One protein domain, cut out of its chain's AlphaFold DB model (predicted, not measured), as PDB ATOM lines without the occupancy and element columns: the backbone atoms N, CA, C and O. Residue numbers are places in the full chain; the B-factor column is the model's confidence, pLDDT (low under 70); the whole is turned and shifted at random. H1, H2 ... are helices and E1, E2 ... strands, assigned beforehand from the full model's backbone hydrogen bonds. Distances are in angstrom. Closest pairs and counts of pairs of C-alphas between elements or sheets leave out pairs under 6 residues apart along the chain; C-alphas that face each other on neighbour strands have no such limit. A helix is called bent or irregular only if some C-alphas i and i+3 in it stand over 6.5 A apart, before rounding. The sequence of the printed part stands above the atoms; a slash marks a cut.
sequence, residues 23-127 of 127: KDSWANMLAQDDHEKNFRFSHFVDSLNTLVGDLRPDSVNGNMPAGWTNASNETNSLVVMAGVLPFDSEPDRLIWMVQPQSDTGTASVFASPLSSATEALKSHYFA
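AT A GLANCE: This is residues 23 to 127 of the 127 residues of an uncharacterized protein of Geofilum rubicundum JCM 15548 (UniProt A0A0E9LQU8). The domain is a twisted antiparallel sheet of four strands with the long helix H2 lying lengthwise over one face, while H4 rises from the opposite face near the end of E4 and sticks out with its residues 119 to 125. The shorter H1 runs side by side with the first part of H2 in the opposite direction, and the tiny H3 sits near edge strand E1. The printed part has 105 residues, with four named helices and four named strands in the order H1 H2 H3 E1 E2 E3 E4 H4; the sheet's order is E1 E2 E3 E4, and the class is mixed, helices and strands. The whole is compact, with a radius of gyration of the C-alphas of 14.4 A, and its flat outline spans 40 by 40 by 20 A.

IN THESE COORDINATES: Begin with the sheet: E1 is residues 68 to 72, E2 residues 78 to 85, E3 residues 93 to 100 and E4 residues 108 to 113. E2 covers 23.1 A and E3 23.2 A from first to last C-alpha, E4 17.4 A and E1 13.8 A. Find C-alpha 34 at (198.189, 164.567, 111.182); from there H2, residues 34 to 54, runs 28.3 A to C-alpha 54 at (171.041, 171.767, 114.467). H2 is irregular, with C-alphas 39 and 42 7.5 A apart, and has a kink of 55 degrees near residue 44. Before it, H1 is residues 23 to 31, 12.4 A long; after it, H3 is residues 60 to 63, 5.3 A long. H4, residues 114 to 125, runs 16.6 A to C-alpha 125 at (181.262, 140.527, 122.887).

HOW THE PARTS SIT: Look first at the sheet, a meander, each strand the antiparallel neighbour of the one before. E1 and E2 form a hairpin at 163 degrees, with N 69 and O 82 within hydrogen-bond range at 2.8 A. The hairpin of E2 and E3 stands at 164 degrees, with N 81 and O 97 at 2.9 A. In the hairpin of E3 and E4, at 163 degrees, N 96 and O 110 are 2.9 A apart. E1 and E4 are the edge strands, and the sheet is twisted, with C-alphas up to 4.0 A off its best plane. H2 is on the sheet at a height of 9.1 A, over E3 and E4; it runs along the strands, at 12 degrees to E4 on the local plane, and the closest C-alphas of H2 and E4, those of Asn 49 and Val 109, are 6.1 A apart. H4 is on the opposite face from H2 and stands up from the sheet, its line rising 52 degrees out of the local plane; the closest C-alphas of E3 and H4, those of Leu 94 and Leu 114, are 5.0 A apart. H1 and H2 form a helical hairpin and only just touch, with 3 pairs of C-alphas within 8 A, made by residues 37 to 44 of H2 alone; Met 29 and Lys 37 have the closest C-alphas, 6.1 A, at a shallow tilt of 9 degrees, opposite ways. H1 only grazes the sheet with residues 26 to 30, and H3 only grazes it with residues 60 to 61. In H1 and H4 every O i to N i+4 pair is within hydrogen-bond range, in H2 11 of 17, and H3 is too short for such a pair.

THE WHOLE: The two C-alphas farthest apart, those of His 35 and Thr 75, are 41.1 A apart. The printed part has no cut and ends at residue 127, the chain's last. No link is long. Residues 119 to 127, of which 119 to 125 belong to H4, stand free; the body without them spans 41 by 27 by 20 A. The mean pLDDT of the printed part is 84.5, and residues 52 to 62, 102 to 105 and 127 are under 70.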
ATOM      1  N   LYS A  23     179.372 169.502 107.764       86.56
ATOM      2  CA  LYS A  23     180.051 169.009 106.557       86.56
ATOM      3  C   LYS A  23     181.339 169.765 106.259       86.56
ATOM      4  O   LYS A  23     182.352 169.124 105.995       86.56
ATOM      5  N   ASP A  24     181.312 171.092 106.337       87.44
ATOM      6  CA  ASP A  24     182.485 171.920 106.041       87.44
ATOM      7  C   ASP A  24     183.567 171.740 107.107       87.44
ATOM      8  O   ASP A  24     184.746 171.593 106.788       87.44
ATOM      9  N   SER A  25     183.157 171.681 108.377       89.06
ATOM     10  CA  SER A  25     184.061 171.414 109.499       89.06
ATOM     11  C   SER A  25     184.747 170.047 109.360       89.06
ATOM     12  O   SER A  25     185.963 169.933 109.518       89.06
ATOM     13  N   TRP A  26     183.989 169.014 108.978       92.25
ATOM     14  CA  TRP A  26     184.525 167.675 108.733       92.25
ATOM     15  C   TRP A  26     185.463 167.618 107.524       92.25
ATOM     16  O   TRP A  26     186.566 167.083 107.624       92.25
ATOM     17  N   ALA A  27     185.059 168.198 106.391       91.94
ATOM     18  CA  ALA A  27     185.886 168.245 105.188       91.94
ATOM     19  C   ALA A  27     187.212 168.976 105.444       91.94
ATOM     20  O   ALA A  27     188.259 168.540 104.968       91.94
ATOM     21  N   ASN A  28     187.177 170.042 106.247       92.62
ATOM     22  CA  ASN A  28     188.376 170.745 106.674       92.62
ATOM     23  C   ASN A  28     189.306 169.832 107.488       92.62
ATOM     24  O   ASN A  28     190.486 169.755 107.167       92.62
ATOM     25  N   MET A  29     188.786 169.092 108.477       95.25
ATOM     26  CA  MET A  29     189.587 168.131 109.255       95.25
ATOM     27  C   MET A  29     190.233 167.052 108.376       95.25
ATOM     28  O   MET A  29     191.392 166.707 108.594       95.25
ATOM     29  N   LEU A  30     189.516 166.535 107.374       95.25
ATOM     30  CA  LEU A  30     190.047 165.529 106.449       95.25
ATOM     31  C   LEU A  30     191.187 166.056 105.568       95.25
ATOM     32  O   LEU A  30     192.068 165.284 105.202       95.25
ATOM     33  N   ALA A  31     191.166 167.345 105.230       95.31
ATOM     34  CA  ALA A  31     192.164 167.972 104.366       95.31
ATOM     35  C   ALA A  31     193.481 168.321 105.083       95.31
ATOM     36  O   ALA A  31     194.453 168.674 104.417       95.31
ATOM     37  N   GLN A  32     193.509 168.264 106.417       95.44
ATOM     38  CA  GLN A  32     194.693 168.577 107.214       95.44
ATOM     39  C   GLN A  32     195.672 167.396 107.295       95.44
ATOM     40  O   GLN A  32     195.278 166.235 107.178       95.44
ATOM     41  N   ASP A  33     196.946 167.690 107.556       95.62
ATOM     42  CA  ASP A  33     197.914 166.672 107.971       95.62
ATOM     43  C   ASP A  33     197.682 166.225 109.429       95.62
ATOM     44  O   ASP A  33     196.904 166.824 110.175       95.62
ATOM     45  N   ASP A  34     198.354 165.153 109.848       95.44
ATOM     46  CA  ASP A  34     198.189 164.567 111.182       95.44
ATOM     47  C   ASP A  34     198.512 165.538 112.328       95.44
ATOM     48  O   ASP A  34     197.841 165.524 113.365       95.44
ATOM     49  N   HIS A  35     199.516 166.403 112.157       95.50
ATOM     50  CA  HIS A  35     199.910 167.363 113.185       95.50
ATOM     51  C   HIS A  35     198.816 168.417 113.377       95.50
ATOM     52  O   HIS A  35     198.388 168.686 114.504       95.50
ATOM     53  N   GLU A  36     198.309 168.963 112.277       95.69
ATOM     54  CA  GLU A  36     197.262 169.972 112.299       95.69
ATOM     55  C   GLU A  36     195.908 169.385 112.736       95.69
ATOM     56  O   GLU A  36     195.196 170.010 113.530       95.69
ATOM     57  N   LYS A  37     195.574 168.152 112.321       94.94
ATOM     58  CA  LYS A  37     194.422 167.403 112.855       94.94
ATOM     59  C   LYS A  37     194.510 167.285 114.371       94.94
ATOM     60  O   LYS A  37     193.537 167.592 115.054       94.94
ATOM     61  N   ASN A  38     195.662 166.873 114.906       94.62
ATOM     62  CA  ASN A  38     195.869 166.717 116.347       94.62
ATOM     63  C   ASN A  38     195.720 168.043 117.096       94.62
ATOM     64  O   ASN A  38     195.027 168.093 118.113       94.62
ATOM     65  N   PHE A  39     196.320 169.113 116.573       94.19
ATOM     66  CA  PHE A  39     196.212 170.450 117.147       94.19
ATOM     67  C   PHE A  39     194.756 170.940 117.204       94.19
ATOM     68  O   PHE A  39     194.315 171.483 118.217       94.19
ATOM     69  N   ARG A  40     193.977 170.708 116.139       93.56
ATOM     70  CA  ARG A  40     192.583 171.173 116.021       93.56
ATOM     71  C   ARG A  40     191.550 170.250 116.660       93.56
ATOM     72  O   ARG A  40     190.416 170.680 116.870       93.56
ATOM     73  N   PHE A  41     191.910 169.003 116.963       93.56
ATOM     74  CA  PHE A  41     190.952 167.950 117.297       93.56
ATOM     75  C   PHE A  41     190.026 168.309 118.462       93.56
ATOM     76  O   PHE A  41     188.815 168.142 118.347       93.56
ATOM     77  N   SER A  42     190.577 168.827 119.566       91.81
ATOM     78  CA  SER A  42     189.772 169.184 120.745       91.81
ATOM     79  C   SER A  42     188.717 170.230 120.395       91.81
ATOM     80  O   SER A  42     187.540 170.038 120.670       91.81
ATOM     81  N   HIS A  43     189.126 171.295 119.704       91.06
ATOM     82  CA  HIS A  43     188.213 172.357 119.293       91.06
ATOM     83  C   HIS A  43     187.159 171.855 118.300       91.06
ATOM     84  O   HIS A  43     186.003 172.276 118.346       91.06
ATOM     85  N   PHE A  44     187.545 170.958 117.388       91.81
ATOM     86  CA  PHE A  44     186.606 170.317 116.475       91.81
ATOM     87  C   PHE A  44     185.524 169.546 117.247       91.81
ATOM     88  O   PHE A  44     184.342 169.789 117.016       91.81
ATOM     89  N   VAL A  45     185.913 168.695 118.203       91.06
ATOM     90  CA  VAL A  45     184.980 167.934 119.056       91.06
ATOM     91  C   VAL A  45     184.068 168.862 119.864       91.06
ATOM     92  O   VAL A  45     182.857 168.649 119.886       91.06
ATOM     93  N   ASP A  46     184.610 169.926 120.457       87.44
ATOM     94  CA  ASP A  46     183.817 170.913 121.201       87.44
ATOM     95  C   ASP A  46     182.785 171.609 120.301       87.44
ATOM     96  O   ASP A  46     181.631 171.803 120.691       87.44
ATOM     97  N   SER A  47     183.173 171.917 119.061       85.81
ATOM     98  CA  SER A  47     182.288 172.534 118.069       85.81
ATOM     99  C   SER A  47     181.144 171.604 117.656       85.81
ATOM    100  O   SER A  47     180.039 172.082 117.401       85.81
ATOM    101  N   LEU A  48     181.359 170.281 117.632       84.50
ATOM    102  CA  LEU A  48     180.297 169.318 117.314       84.50
ATOM    103  C   LEU A  48     179.141 169.381 118.312       84.50
ATOM    104  O   LEU A  48     177.994 169.283 117.890       84.50
ATOM    105  N   ASN A  49     179.397 169.636 119.598       76.25
ATOM    106  CA  ASN A  49     178.312 169.788 120.577       76.25
ATOM    107  C   ASN A  49     177.351 170.931 120.208       76.25
ATOM    108  O   ASN A  49     176.163 170.858 120.505       76.25
ATOM    109  N   THR A  50     177.853 171.973 119.538       76.38
ATOM    110  CA  THR A  50     177.028 173.089 119.053       76.38
ATOM    111  C   THR A  50     176.380 172.758 117.708       76.38
ATOM    112  O   THR A  50     175.184 172.964 117.538       76.38
ATOM    113  N   LEU A  51     177.142 172.190 116.769       74.00
ATOM    114  CA  LEU A  51     176.679 171.913 115.402       74.00
ATOM    115  C   LEU A  51     175.657 170.772 115.314       74.00
ATOM    116  O   LEU A  51     174.817 170.760 114.419       74.00
ATOM    117  N   VAL A  52     175.714 169.808 116.233       69.06
ATOM    118  CA  VAL A  52     174.770 168.681 116.283       69.06
ATOM    119  C   VAL A  52     173.409 169.111 116.823       69.06
ATOM    120  O   VAL A  52     172.404 168.510 116.457       69.06
ATOM    121  N   GLY A  53     173.351 170.185 117.619       60.81
ATOM    122  CA  GLY A  53     172.081 170.784 118.043       60.81
ATOM    123  C   GLY A  53     171.169 171.146 116.864       60.81
ATOM    124  O   GLY A  53     169.949 171.069 116.991       60.81
ATOM    125  N   ASP A  54     171.758 171.430 115.699       57.28
ATOM    126  CA  ASP A  54     171.041 171.767 114.467       57.28
ATOM    127  C   ASP A  54     170.691 170.539 113.598       57.28
ATOM    128  O   ASP A  54     169.892 170.638 112.661       57.28
ATOM    129  N   LEU A  55     171.251 169.359 113.893       65.38
ATOM    130  CA  LEU A  55     170.936 168.115 113.189       65.38
ATOM    131  C   LEU A  55     169.658 167.525 113.774       65.38
ATOM    132  O   LEU A  55     169.698 166.716 114.691       65.38
ATOM    133  N   ARG A  56     168.490 167.904 113.260       61.50
ATOM    134  CA  ARG A  56     167.266 167.206 113.668       61.50
ATOM    135  C   ARG A  56     167.324 165.730 113.232       61.50
ATOM    136  O   ARG A  56     167.732 165.482 112.091       61.50
ATOM    137  N   PRO A  57     166.877 164.769 114.067       61.44
ATOM    138  CA  PRO A  57     166.873 163.329 113.765       61.44
ATOM    139  C   PRO A  57     166.244 162.951 112.416       61.44
ATOM    140  O   PRO A  57     166.683 162.011 111.761       61.44
ATOM    141  N   ASP A  58     165.240 163.710 111.974       60.25
ATOM    142  CA  ASP A  58     164.528 163.544 110.702       60.25
ATOM    143  C   ASP A  58     165.316 164.044 109.472       60.25
ATOM    144  O   ASP A  58     164.979 163.710 108.337       60.25
ATOM    145  N   SER A  59     166.393 164.805 109.682       61.31
ATOM    146  CA  SER A  59     167.216 165.435 108.639       61.31
ATOM    147  C   SER A  59     168.655 164.907 108.570       61.31
ATOM    148  O   SER A  59     169.437 165.339 107.715       61.31
ATOM    149  N   VAL A  60     169.008 163.946 109.433       64.94
ATOM    150  CA  VAL A  60     170.375 163.419 109.589       64.94
ATOM    151  C   VAL A  60     170.958 162.953 108.253       64.94
ATOM    152  O   VAL A  60     172.073 163.330 107.907       64.94
ATOM    153  N   ASN A  61     170.188 162.236 107.432       63.19
ATOM    154  CA  ASN A  61     170.675 161.712 106.150       63.19
ATOM    155  C   ASN A  61     171.029 162.803 105.121       63.19
ATOM    156  O   ASN A  61     171.874 162.579 104.259       63.19
ATOM    157  N   GLY A  62     170.411 163.985 105.203       63.94
ATOM    158  CA  GLY A  62     170.709 165.107 104.309       63.94
ATOM    159  C   GLY A  62     171.891 165.951 104.779       63.94
ATOM    160  O   GLY A  62     172.596 166.530 103.951       63.94
ATOM    161  N   ASN A  63     172.141 165.993 106.089       70.62
ATOM    162  CA  ASN A  63     173.098 166.906 106.717       70.62
ATOM    163  C   ASN A  63     174.381 166.222 107.214       70.62
ATOM    164  O   ASN A  63     175.340 166.914 107.555       70.62
ATOM    165  N   MET A  64     174.446 164.890 107.170       80.75
ATOM    166  CA  MET A  64     175.631 164.139 107.574       80.75
ATOM    167  C   MET A  64     176.804 164.314 106.585       80.75
ATOM    168  O   MET A  64     176.596 164.233 105.367       80.75
ATOM    169  N   PRO A  65     178.046 164.519 107.064       85.88
ATOM    170  CA  PRO A  65     179.234 164.462 106.222       85.88
ATOM    171  C   PRO A  65     179.465 163.067 105.628       85.88
ATOM    172  O   PRO A  65     179.065 162.049 106.191       85.88
ATOM    173  N   ALA A  66     180.171 163.007 104.498       84.38
ATOM    174  CA  ALA A  66     180.591 161.732 103.924       84.38
ATOM    175  C   ALA A  66     181.520 160.966 104.888       84.38
ATOM    176  O   ALA A  66     182.345 161.564 105.582       84.38
ATOM    177  N   GLY A  67     181.386 159.639 104.916       85.38
ATOM    178  CA  GLY A  67     182.160 158.760 105.802       85.38
ATOM    179  C   GLY A  67     181.588 158.611 107.216       85.38
ATOM    180  O   GLY A  67     182.105 157.813 107.994       85.38
ATOM    181  N   TRP A  68     180.509 159.325 107.538       91.38
ATOM    182  CA  TRP A  68     179.746 159.114 108.762       91.38
ATOM    183  C   TRP A  68     178.584 158.152 108.526       91.38
ATOM    184  O   TRP A  68     177.978 158.119 107.455       91.38
ATOM    185  N   THR A  69     178.248 157.395 109.562       90.44
ATOM    186  CA  THR A  69     177.084 156.512 109.614       90.44
ATOM    187  C   THR A  69     176.157 156.933 110.746       90.44
ATOM    188  O   THR A  69     176.572 157.629 111.676       90.44
ATOM    189  N   ASN A  70     174.894 156.523 110.675       88.88
ATOM    190  CA  ASN A  70     173.943 156.705 111.759       88.88
ATOM    191  C   ASN A  70     173.061 155.472 111.950       88.88
ATOM    192  O   ASN A  70     172.840 154.699 111.020       88.88
ATOM    193  N   ALA A  71     172.572 155.308 113.172       88.06
ATOM    194  CA  ALA A  71     171.581 154.313 113.535       88.06
ATOM    195  C   ALA A  71     170.628 154.915 114.567       88.06
ATOM    196  O   ALA A  71     171.065 155.578 115.510       88.06
ATOM    197  N   SER A  72     169.334 154.673 114.404       86.19
ATOM    198  CA  SER A  72     168.319 155.027 115.388       86.19
ATOM    199  C   SER A  72     167.827 153.788 116.128       86.19
ATOM    200  O   SER A  72     167.906 152.664 115.627       86.19
ATOM    201  N   ASN A  73     167.327 153.985 117.345       85.19
ATOM    202  CA  ASN A  73     166.555 152.944 118.013       85.19
ATOM    203  C   ASN A  73     165.176 152.766 117.341       85.19
ATOM    204  O   ASN A  73     164.741 153.606 116.558       85.19
ATOM    205  N   GLU A  74     164.460 151.690 117.677       85.06
ATOM    206  CA  GLU A  74     163.174 151.335 117.041       85.06
ATOM    207  C   GLU A  74     162.124 152.456 117.094       85.06
ATOM    208  O   GLU A  74     161.304 152.601 116.189       85.06
ATOM    209  N   THR A  75     162.157 153.271 118.150       81.38
ATOM    210  CA  THR A  75     161.222 154.379 118.369       81.38
ATOM    211  C   THR A  75     161.703 155.707 117.787       81.38
ATOM    212  O   THR A  75     161.004 156.706 117.933       81.38
ATOM    213  N   ASN A  76     162.886 155.748 117.162       75.50
ATOM    214  CA  ASN A  76     163.590 156.955 116.716       75.50
ATOM    215  C   ASN A  76     163.803 158.022 117.802       75.50
ATOM    216  O   ASN A  76     164.141 159.163 117.492       75.50
ATOM    217  N   SER A  77     163.654 157.653 119.077       81.00
ATOM    218  CA  SER A  77     163.832 158.560 120.210       81.00
ATOM    219  C   SER A  77     165.303 158.842 120.516       81.00
ATOM    220  O   SER A  77     165.602 159.747 121.296       81.00
ATOM    221  N   LEU A  78     166.216 158.057 119.943       83.81
ATOM    222  CA  LEU A  78     167.657 158.216 120.075       83.81
ATOM    223  C   LEU A  78     168.343 157.853 118.758       83.81
ATOM    224  O   LEU A  78     168.091 156.787 118.195       83.81
ATOM    225  N   VAL A  79     169.230 158.733 118.302       85.56
ATOM    226  CA  VAL A  79     170.075 158.535 117.124       85.56
ATOM    227  C   VAL A  79     171.532 158.538 117.561       85.56
ATOM    228  O   VAL A  79     171.984 159.438 118.267       85.56
ATOM    229  N   VAL A  80     172.269 157.523 117.131       88.44
ATOM    230  CA  VAL A  80     173.722 157.462 117.245       88.44
ATOM    231  C   VAL A  80     174.316 157.769 115.885       88.44
ATOM    232  O   VAL A  80     173.904 157.200 114.878       88.44
ATOM    233  N   MET A  81     175.295 158.660 115.858       88.88
ATOM    234  CA  MET A  81     176.031 159.044 114.660       88.88
ATOM    235  C   MET A  81     177.506 158.798 114.916       88.88
ATOM    236  O   MET A  81     177.989 159.130 115.992       88.88
ATOM    237  N   ALA A  82     178.229 158.226 113.962       92.56
ATOM    238  CA  ALA A  82     179.642 157.927 114.139       92.56
ATOM    239  C   ALA A  82     180.434 158.166 112.858       92.56
ATOM    240  O   ALA A  82     179.943 157.906 111.761       92.56
ATOM    241  N   GLY A  83     181.668 158.631 113.012       93.81
ATOM    242  CA  GLY A  83     182.617 158.852 111.931       93.81
ATOM    243  C   GLY A  83     184.029 158.514 112.383       93.81
ATOM    244  O   GLY A  83     184.365 158.616 113.564       93.81
ATOM    245  N   VAL A  84     184.857 158.097 111.431       96.25
ATOM    246  CA  VAL A  84     186.275 157.819 111.664       96.25
ATOM    247  C   VAL A  84     187.083 158.913 110.989       96.25
ATOM    248  O   VAL A  84     186.951 159.120 109.785       96.25
ATOM    249  N   LEU A  85     187.888 159.628 111.771       96.38
ATOM    250  CA  LEU A  85     188.857 160.585 111.254       96.38
ATOM    251  C   LEU A  85     190.167 159.829 110.991       96.38
ATOM    252  O   LEU A  85     190.794 159.405 111.968       96.38
ATOM    253  N   PRO A  86     190.567 159.650 109.720       95.94
ATOM    254  CA  PRO A  86     191.784 158.933 109.379       95.94
ATOM    255  C   PRO A  86     193.039 159.764 109.662       95.94
ATOM    256  O   PRO A  86     193.058 160.982 109.432       95.94
ATOM    257  N   PHE A  87     194.090 159.084 110.102       95.06
ATOM    258  CA  PHE A  87     195.447 159.604 110.256       95.06
ATOM    259  C   PHE A  87     196.418 158.747 109.435       95.06
ATOM    260  O   PHE A  87     196.207 157.550 109.259       95.06
ATOM    261  N   ASP A  88     197.478 159.359 108.916       94.31
ATOM    262  CA  ASP A  88     198.447 158.653 108.067       94.31
ATOM    263  C   ASP A  88     199.516 157.915 108.894       94.31
ATOM    264  O   ASP A  88     200.042 156.881 108.478       94.31
ATOM    265  N   SER A  89     199.862 158.456 110.062       92.94
ATOM    266  CA  SER A  89     200.973 158.011 110.914       92.94
ATOM    267  C   SER A  89     200.599 157.779 112.380       92.94
ATOM    268  O   SER A  89     201.363 157.158 113.119       92.94
ATOM    269  N   GLU A  90     199.419 158.233 112.788       91.62
ATOM    270  CA  GLU A  90     198.859 158.072 114.131       91.62
ATOM    271  C   GLU A  90     197.631 157.146 114.094       91.62
ATOM    272  O   GLU A  90     197.075 156.894 113.025       91.62
ATOM    273  N   PRO A  91     197.159 156.625 115.240       93.00
ATOM    274  CA  PRO A  91     195.904 155.888 115.275       93.00
ATOM    275  C   PRO A  91     194.715 156.756 114.846       93.00
ATOM    276  O   PRO A  91     194.495 157.842 115.392       93.00
ATOM    277  N   ASP A  92     193.890 156.216 113.950       96.25
ATOM    278  CA  ASP A  92     192.600 156.798 113.582       96.25
ATOM    279  C   ASP A  92     191.744 157.106 114.811       96.25
ATOM    280  O   ASP A  92     191.798 156.412 115.835       96.25
ATOM    281  N   ARG A  93     190.885 158.120 114.698       96.12
ATOM    282  CA  ARG A  93     189.996 158.527 115.789       96.12
ATOM    283  C   ARG A  93     188.553 158.207 115.447       96.12
ATOM    284  O   ARG A  93     188.015 158.716 114.467       96.12
ATOM    285  N   LEU A  94     187.916 157.397 116.287       96.00
ATOM    286  CA  LEU A  94     186.472 157.225 116.276       96.00
ATOM    287  C   LEU A  94     185.843 158.410 117.005       96.00
ATOM    288  O   LEU A  94     186.191 158.694 118.150       96.00
ATOM    289  N   ILE A  95     184.897 159.069 116.354       95.06
ATOM    290  CA  ILE A  95     184.048 160.088 116.960       95.06
ATOM    291  C   ILE A  95     182.619 159.575 116.866       95.06
ATOM    292  O   ILE A  95     182.193 159.119 115.805       95.06
ATOM    293  N   TRP A  96     181.873 159.637 117.961       92.50
ATOM    294  CA  TRP A  96     180.461 159.288 117.956       92.50
ATOM    295  C   TRP A  96     179.647 160.259 118.787       92.50
ATOM    296  O   TRP A  96     180.136 160.911 119.705       92.50
ATOM    297  N   MET A  97     178.384 160.377 118.420       89.56
ATOM    298  CA  MET A  97     177.465 161.360 118.954       89.56
ATOM    299  C   MET A  97     176.164 160.651 119.259       89.56
ATOM    300  O   MET A  97     175.684 159.852 118.455       89.56
ATOM    301  N   VAL A  98     175.608 160.934 120.426       87.94
ATOM    302  CA  VAL A  98     174.325 160.397 120.859       87.94
ATOM    303  C   VAL A  98     173.365 161.561 120.980       87.94
ATOM    304  O   VAL A  98     173.566 162.453 121.805       87.94
ATOM    305  N   GLN A  99     172.334 161.552 120.142       84.81
ATOM    306  CA  GLN A  99     171.344 162.609 120.080       84.81
ATOM    307  C   GLN A  99     169.957 162.062 120.434       84.81
ATOM    308  O   GLN A  99     169.428 161.207 119.719       84.81
ATOM    309  N   PRO A 100     169.346 162.529 121.531       80.69
ATOM    310  CA  PRO A 100     167.942 162.256 121.815       80.69
ATOM    311  C   PRO A 100     167.028 163.052 120.870       80.69
ATOM    312  O   PRO A 100     167.365 164.148 120.432       80.69
ATOM    313  N   GLN A 101     165.838 162.523 120.588       72.88
ATOM    314  CA  GLN A 101     164.857 163.172 119.708       72.88
ATOM    315  C   GLN A 101     164.139 164.363 120.357       72.88
ATOM    316  O   GLN A 101     163.548 165.183 119.662       72.88
ATOM    317  N   SER A 102     164.155 164.466 121.687       66.12
ATOM    318  CA  SER A 102     163.511 165.573 122.393       66.12
ATOM    319  C   SER A 102     164.182 166.906 122.058       66.12
ATOM    320  O   SER A 102     165.397 167.014 122.207       66.12
ATOM    321  N   ASP A 103     163.385 167.935 121.754       57.44
ATOM    322  CA  ASP A 103     163.830 169.316 121.470       57.44
ATOM    323  C   ASP A 103     164.672 169.966 122.594       57.44
ATOM    324  O   ASP A 103     165.223 171.051 122.426       57.44
ATOM    325  N   THR A 104     164.772 169.325 123.760       58.03
ATOM    326  CA  THR A 104     165.527 169.787 124.935       58.03
ATOM    327  C   THR A 104     166.791 168.977 125.220       58.03
ATOM    328  O   THR A 104     167.508 169.278 126.174       58.03
ATOM    329  N   GLY A 105     167.049 167.916 124.458       59.56
ATOM    330  CA  GLY A 105     168.124 166.989 124.766       59.56
ATOM    331  C   GLY A 105     169.436 167.402 124.109       59.56
ATOM    332  O   GLY A 105     169.559 167.402 122.888       59.56
ATOM    333  N   THR A 106     170.431 167.736 124.927       70.06
ATOM    334  CA  THR A 106     171.785 168.045 124.460       70.06
ATOM    335  C   THR A 106     172.419 166.800 123.846       70.06
ATOM    336  O   THR A 106     172.465 165.742 124.480       70.06
ATOM    337  N   ALA A 107     172.932 166.921 122.622       78.00
ATOM    338  CA  ALA A 107     173.731 165.863 122.026       78.00
ATOM    339  C   ALA A 107     175.008 165.650 122.846       78.00
ATOM    340  O   ALA A 107     175.659 166.605 123.263       78.00
ATOM    341  N   SER A 108     175.359 164.392 123.087       86.12
ATOM    342  CA  SER A 108     176.618 164.040 123.740       86.12
ATOM    343  C   SER A 108     177.615 163.591 122.686       86.12
ATOM    344  O   SER A 108     177.346 162.623 121.974       86.12
ATOM    345  N   VAL A 109     178.746 164.286 122.581       90.06
ATOM    346  CA  VAL A 109     179.838 163.940 121.666       90.06
ATOM    347  C   VAL A 109     180.942 163.224 122.435       90.06
ATOM    348  O   VAL A 109     181.347 163.636 123.519       90.06
ATOM    349  N   PHE A 110     181.453 162.157 121.840       91.56
ATOM    350  CA  PHE A 110     182.513 161.329 122.382       91.56
ATOM    351  C   PHE A 110     183.562 161.065 121.305       91.56
ATOM    352  O   PHE A 110     183.257 161.028 120.110       91.56
ATOM    353  N   ALA A 111     184.801 160.849 121.732       93.75
ATOM    354  CA  ALA A 111     185.884 160.488 120.837       93.75
ATOM    355  C   ALA A 111     186.905 159.579 121.521       93.75
ATOM    356  O   ALA A 111     187.179 159.717 122.713       93.75
ATOM    357  N   SER A 112     187.506 158.681 120.748       94.00
ATOM    358  CA  SER A 112     188.592 157.812 121.201       94.00
ATOM    359  C   SER A 112     189.490 157.397 120.034       94.00
ATOM    360  O   SER A 112     189.055 157.435 118.880       94.00
ATOM    361  N   PRO A 113     190.716 156.915 120.297       94.56
ATOM    362  CA  PRO A 113     191.437 156.114 119.315       94.56
ATOM    363  C   PRO A 113     190.580 154.916 118.875       94.56
ATOM    364  O   PRO A 113     189.915 154.274 119.699       94.56
ATOM    365  N   LEU A 114     190.574 154.612 117.577       92.94
ATOM    366  CA  LEU A 114     189.775 153.531 116.996       92.94
ATOM    367  C   LEU A 114     190.241 152.152 117.487       92.94
ATOM    368  O   LEU A 114     189.421 151.257 117.707       92.94
ATOM    369  N   SER A 115     191.548 151.991 117.706       91.25
ATOM    370  CA  SER A 115     192.139 150.776 118.277       91.25
ATOM    371  C   SER A 115     191.539 150.454 119.645       91.25
ATOM    372  O   SER A 115     191.011 149.360 119.838       91.25
ATOM    373  N   SER A 116     191.506 151.435 120.550       90.81
ATOM    374  CA  SER A 116     190.944 151.279 121.895       90.81
ATOM    375  C   SER A 116     189.448 150.951 121.874       90.81
ATOM    376  O   SER A 116     188.994 150.089 122.624       90.81
ATOM    377  N   ALA A 117     188.673 151.586 120.987       87.81
ATOM    378  CA  ALA A 117     187.250 151.273 120.827       87.81
ATOM    379  C   ALA A 117     187.035 149.827 120.349       87.81
ATOM    380  O   ALA A 117     186.177 149.106 120.860       87.81
ATOM    381  N   THR A 118     187.852 149.380 119.396       87.62
ATOM    382  CA  THR A 118     187.780 148.020 118.852       87.62
ATOM    383  C   THR A 118     188.149 146.973 119.902       87.62
ATOM    384  O   THR A 118     187.508 145.927 119.984       87.62
ATOM    385  N   GLU A 119     189.163 147.241 120.723       89.00
ATOM    386  CA  GLU A 119     189.560 146.370 121.834       89.00
ATOM    387  C   GLU A 119     188.458 146.244 122.892       89.00
ATOM    388  O   GLU A 119     188.157 145.131 123.325       89.00
ATOM    389  N   ALA A 120     187.804 147.352 123.250       86.44
ATOM    390  CA  ALA A 120     186.683 147.350 124.189       86.44
ATOM    391  C   ALA A 120     185.479 146.543 123.668       86.44
ATOM    392  O   ALA A 120     184.848 145.801 124.418       86.44
ATOM    393  N   LEU A 121     185.172 146.639 122.370       85.75
ATOM    394  CA  LEU A 121     184.113 145.830 121.762       85.75
ATOM    395  C   LEU A 121     184.479 144.343 121.744       85.75
ATOM    396  O   LEU A 121     183.649 143.495 122.068       85.75
ATOM    397  N   LYS A 122     185.731 144.020 121.404       87.56
ATOM    398  CA  LYS A 122     186.215 142.637 121.407       87.56
ATOM    399  C   LYS A 122     186.101 142.002 122.791       87.56
ATOM    400  O   LYS A 122     185.587 140.895 122.896       87.56
ATOM    401  N   SER A 123     186.526 142.706 123.838       88.75
ATOM    402  CA  SER A 123     186.480 142.184 125.208       88.75
ATOM    403  C   SER A 123     185.062 142.009 125.751       88.75
ATOM    404  O   SER A 123     184.850 141.168 126.615       88.75
ATOM    405  N   HIS A 124     184.085 142.774 125.257       85.88
ATOM    406  CA  HIS A 124     182.707 142.679 125.736       85.88
ATOM    407  C   HIS A 124     181.879 141.604 125.019       85.88
ATOM    408  O   HIS A 124     181.029 140.974 125.641       85.88
ATOM    409  N   TYR A 125     182.107 141.397 123.718       77.25
ATOM    410  CA  TYR A 125     181.262 140.527 122.887       77.25
ATOM    411  C   TYR A 125     181.918 139.209 122.465       77.25
ATOM    412  O   TYR A 125     181.222 138.320 121.979       77.25
ATOM    413  N   PHE A 126     183.238 139.080 122.616       73.00
ATOM    414  CA  PHE A 126     184.000 137.913 122.160       73.00
ATOM    415  C   PHE A 126     184.903 137.319 123.253       73.00
ATOM    416  O   PHE A 126     185.829 136.572 122.928       73.00
ATOM    417  N   ALA A 127     184.656 137.670 124.520       56.28
ATOM    418  CA  ALA A 127     185.287 137.046 125.684       56.28
ATOM    419  C   ALA A 127     184.563 135.762 126.112       56.28
ATOM    420  O   ALA A 127     183.318 135.709 125.980       56.28
TER     421      ALA A 127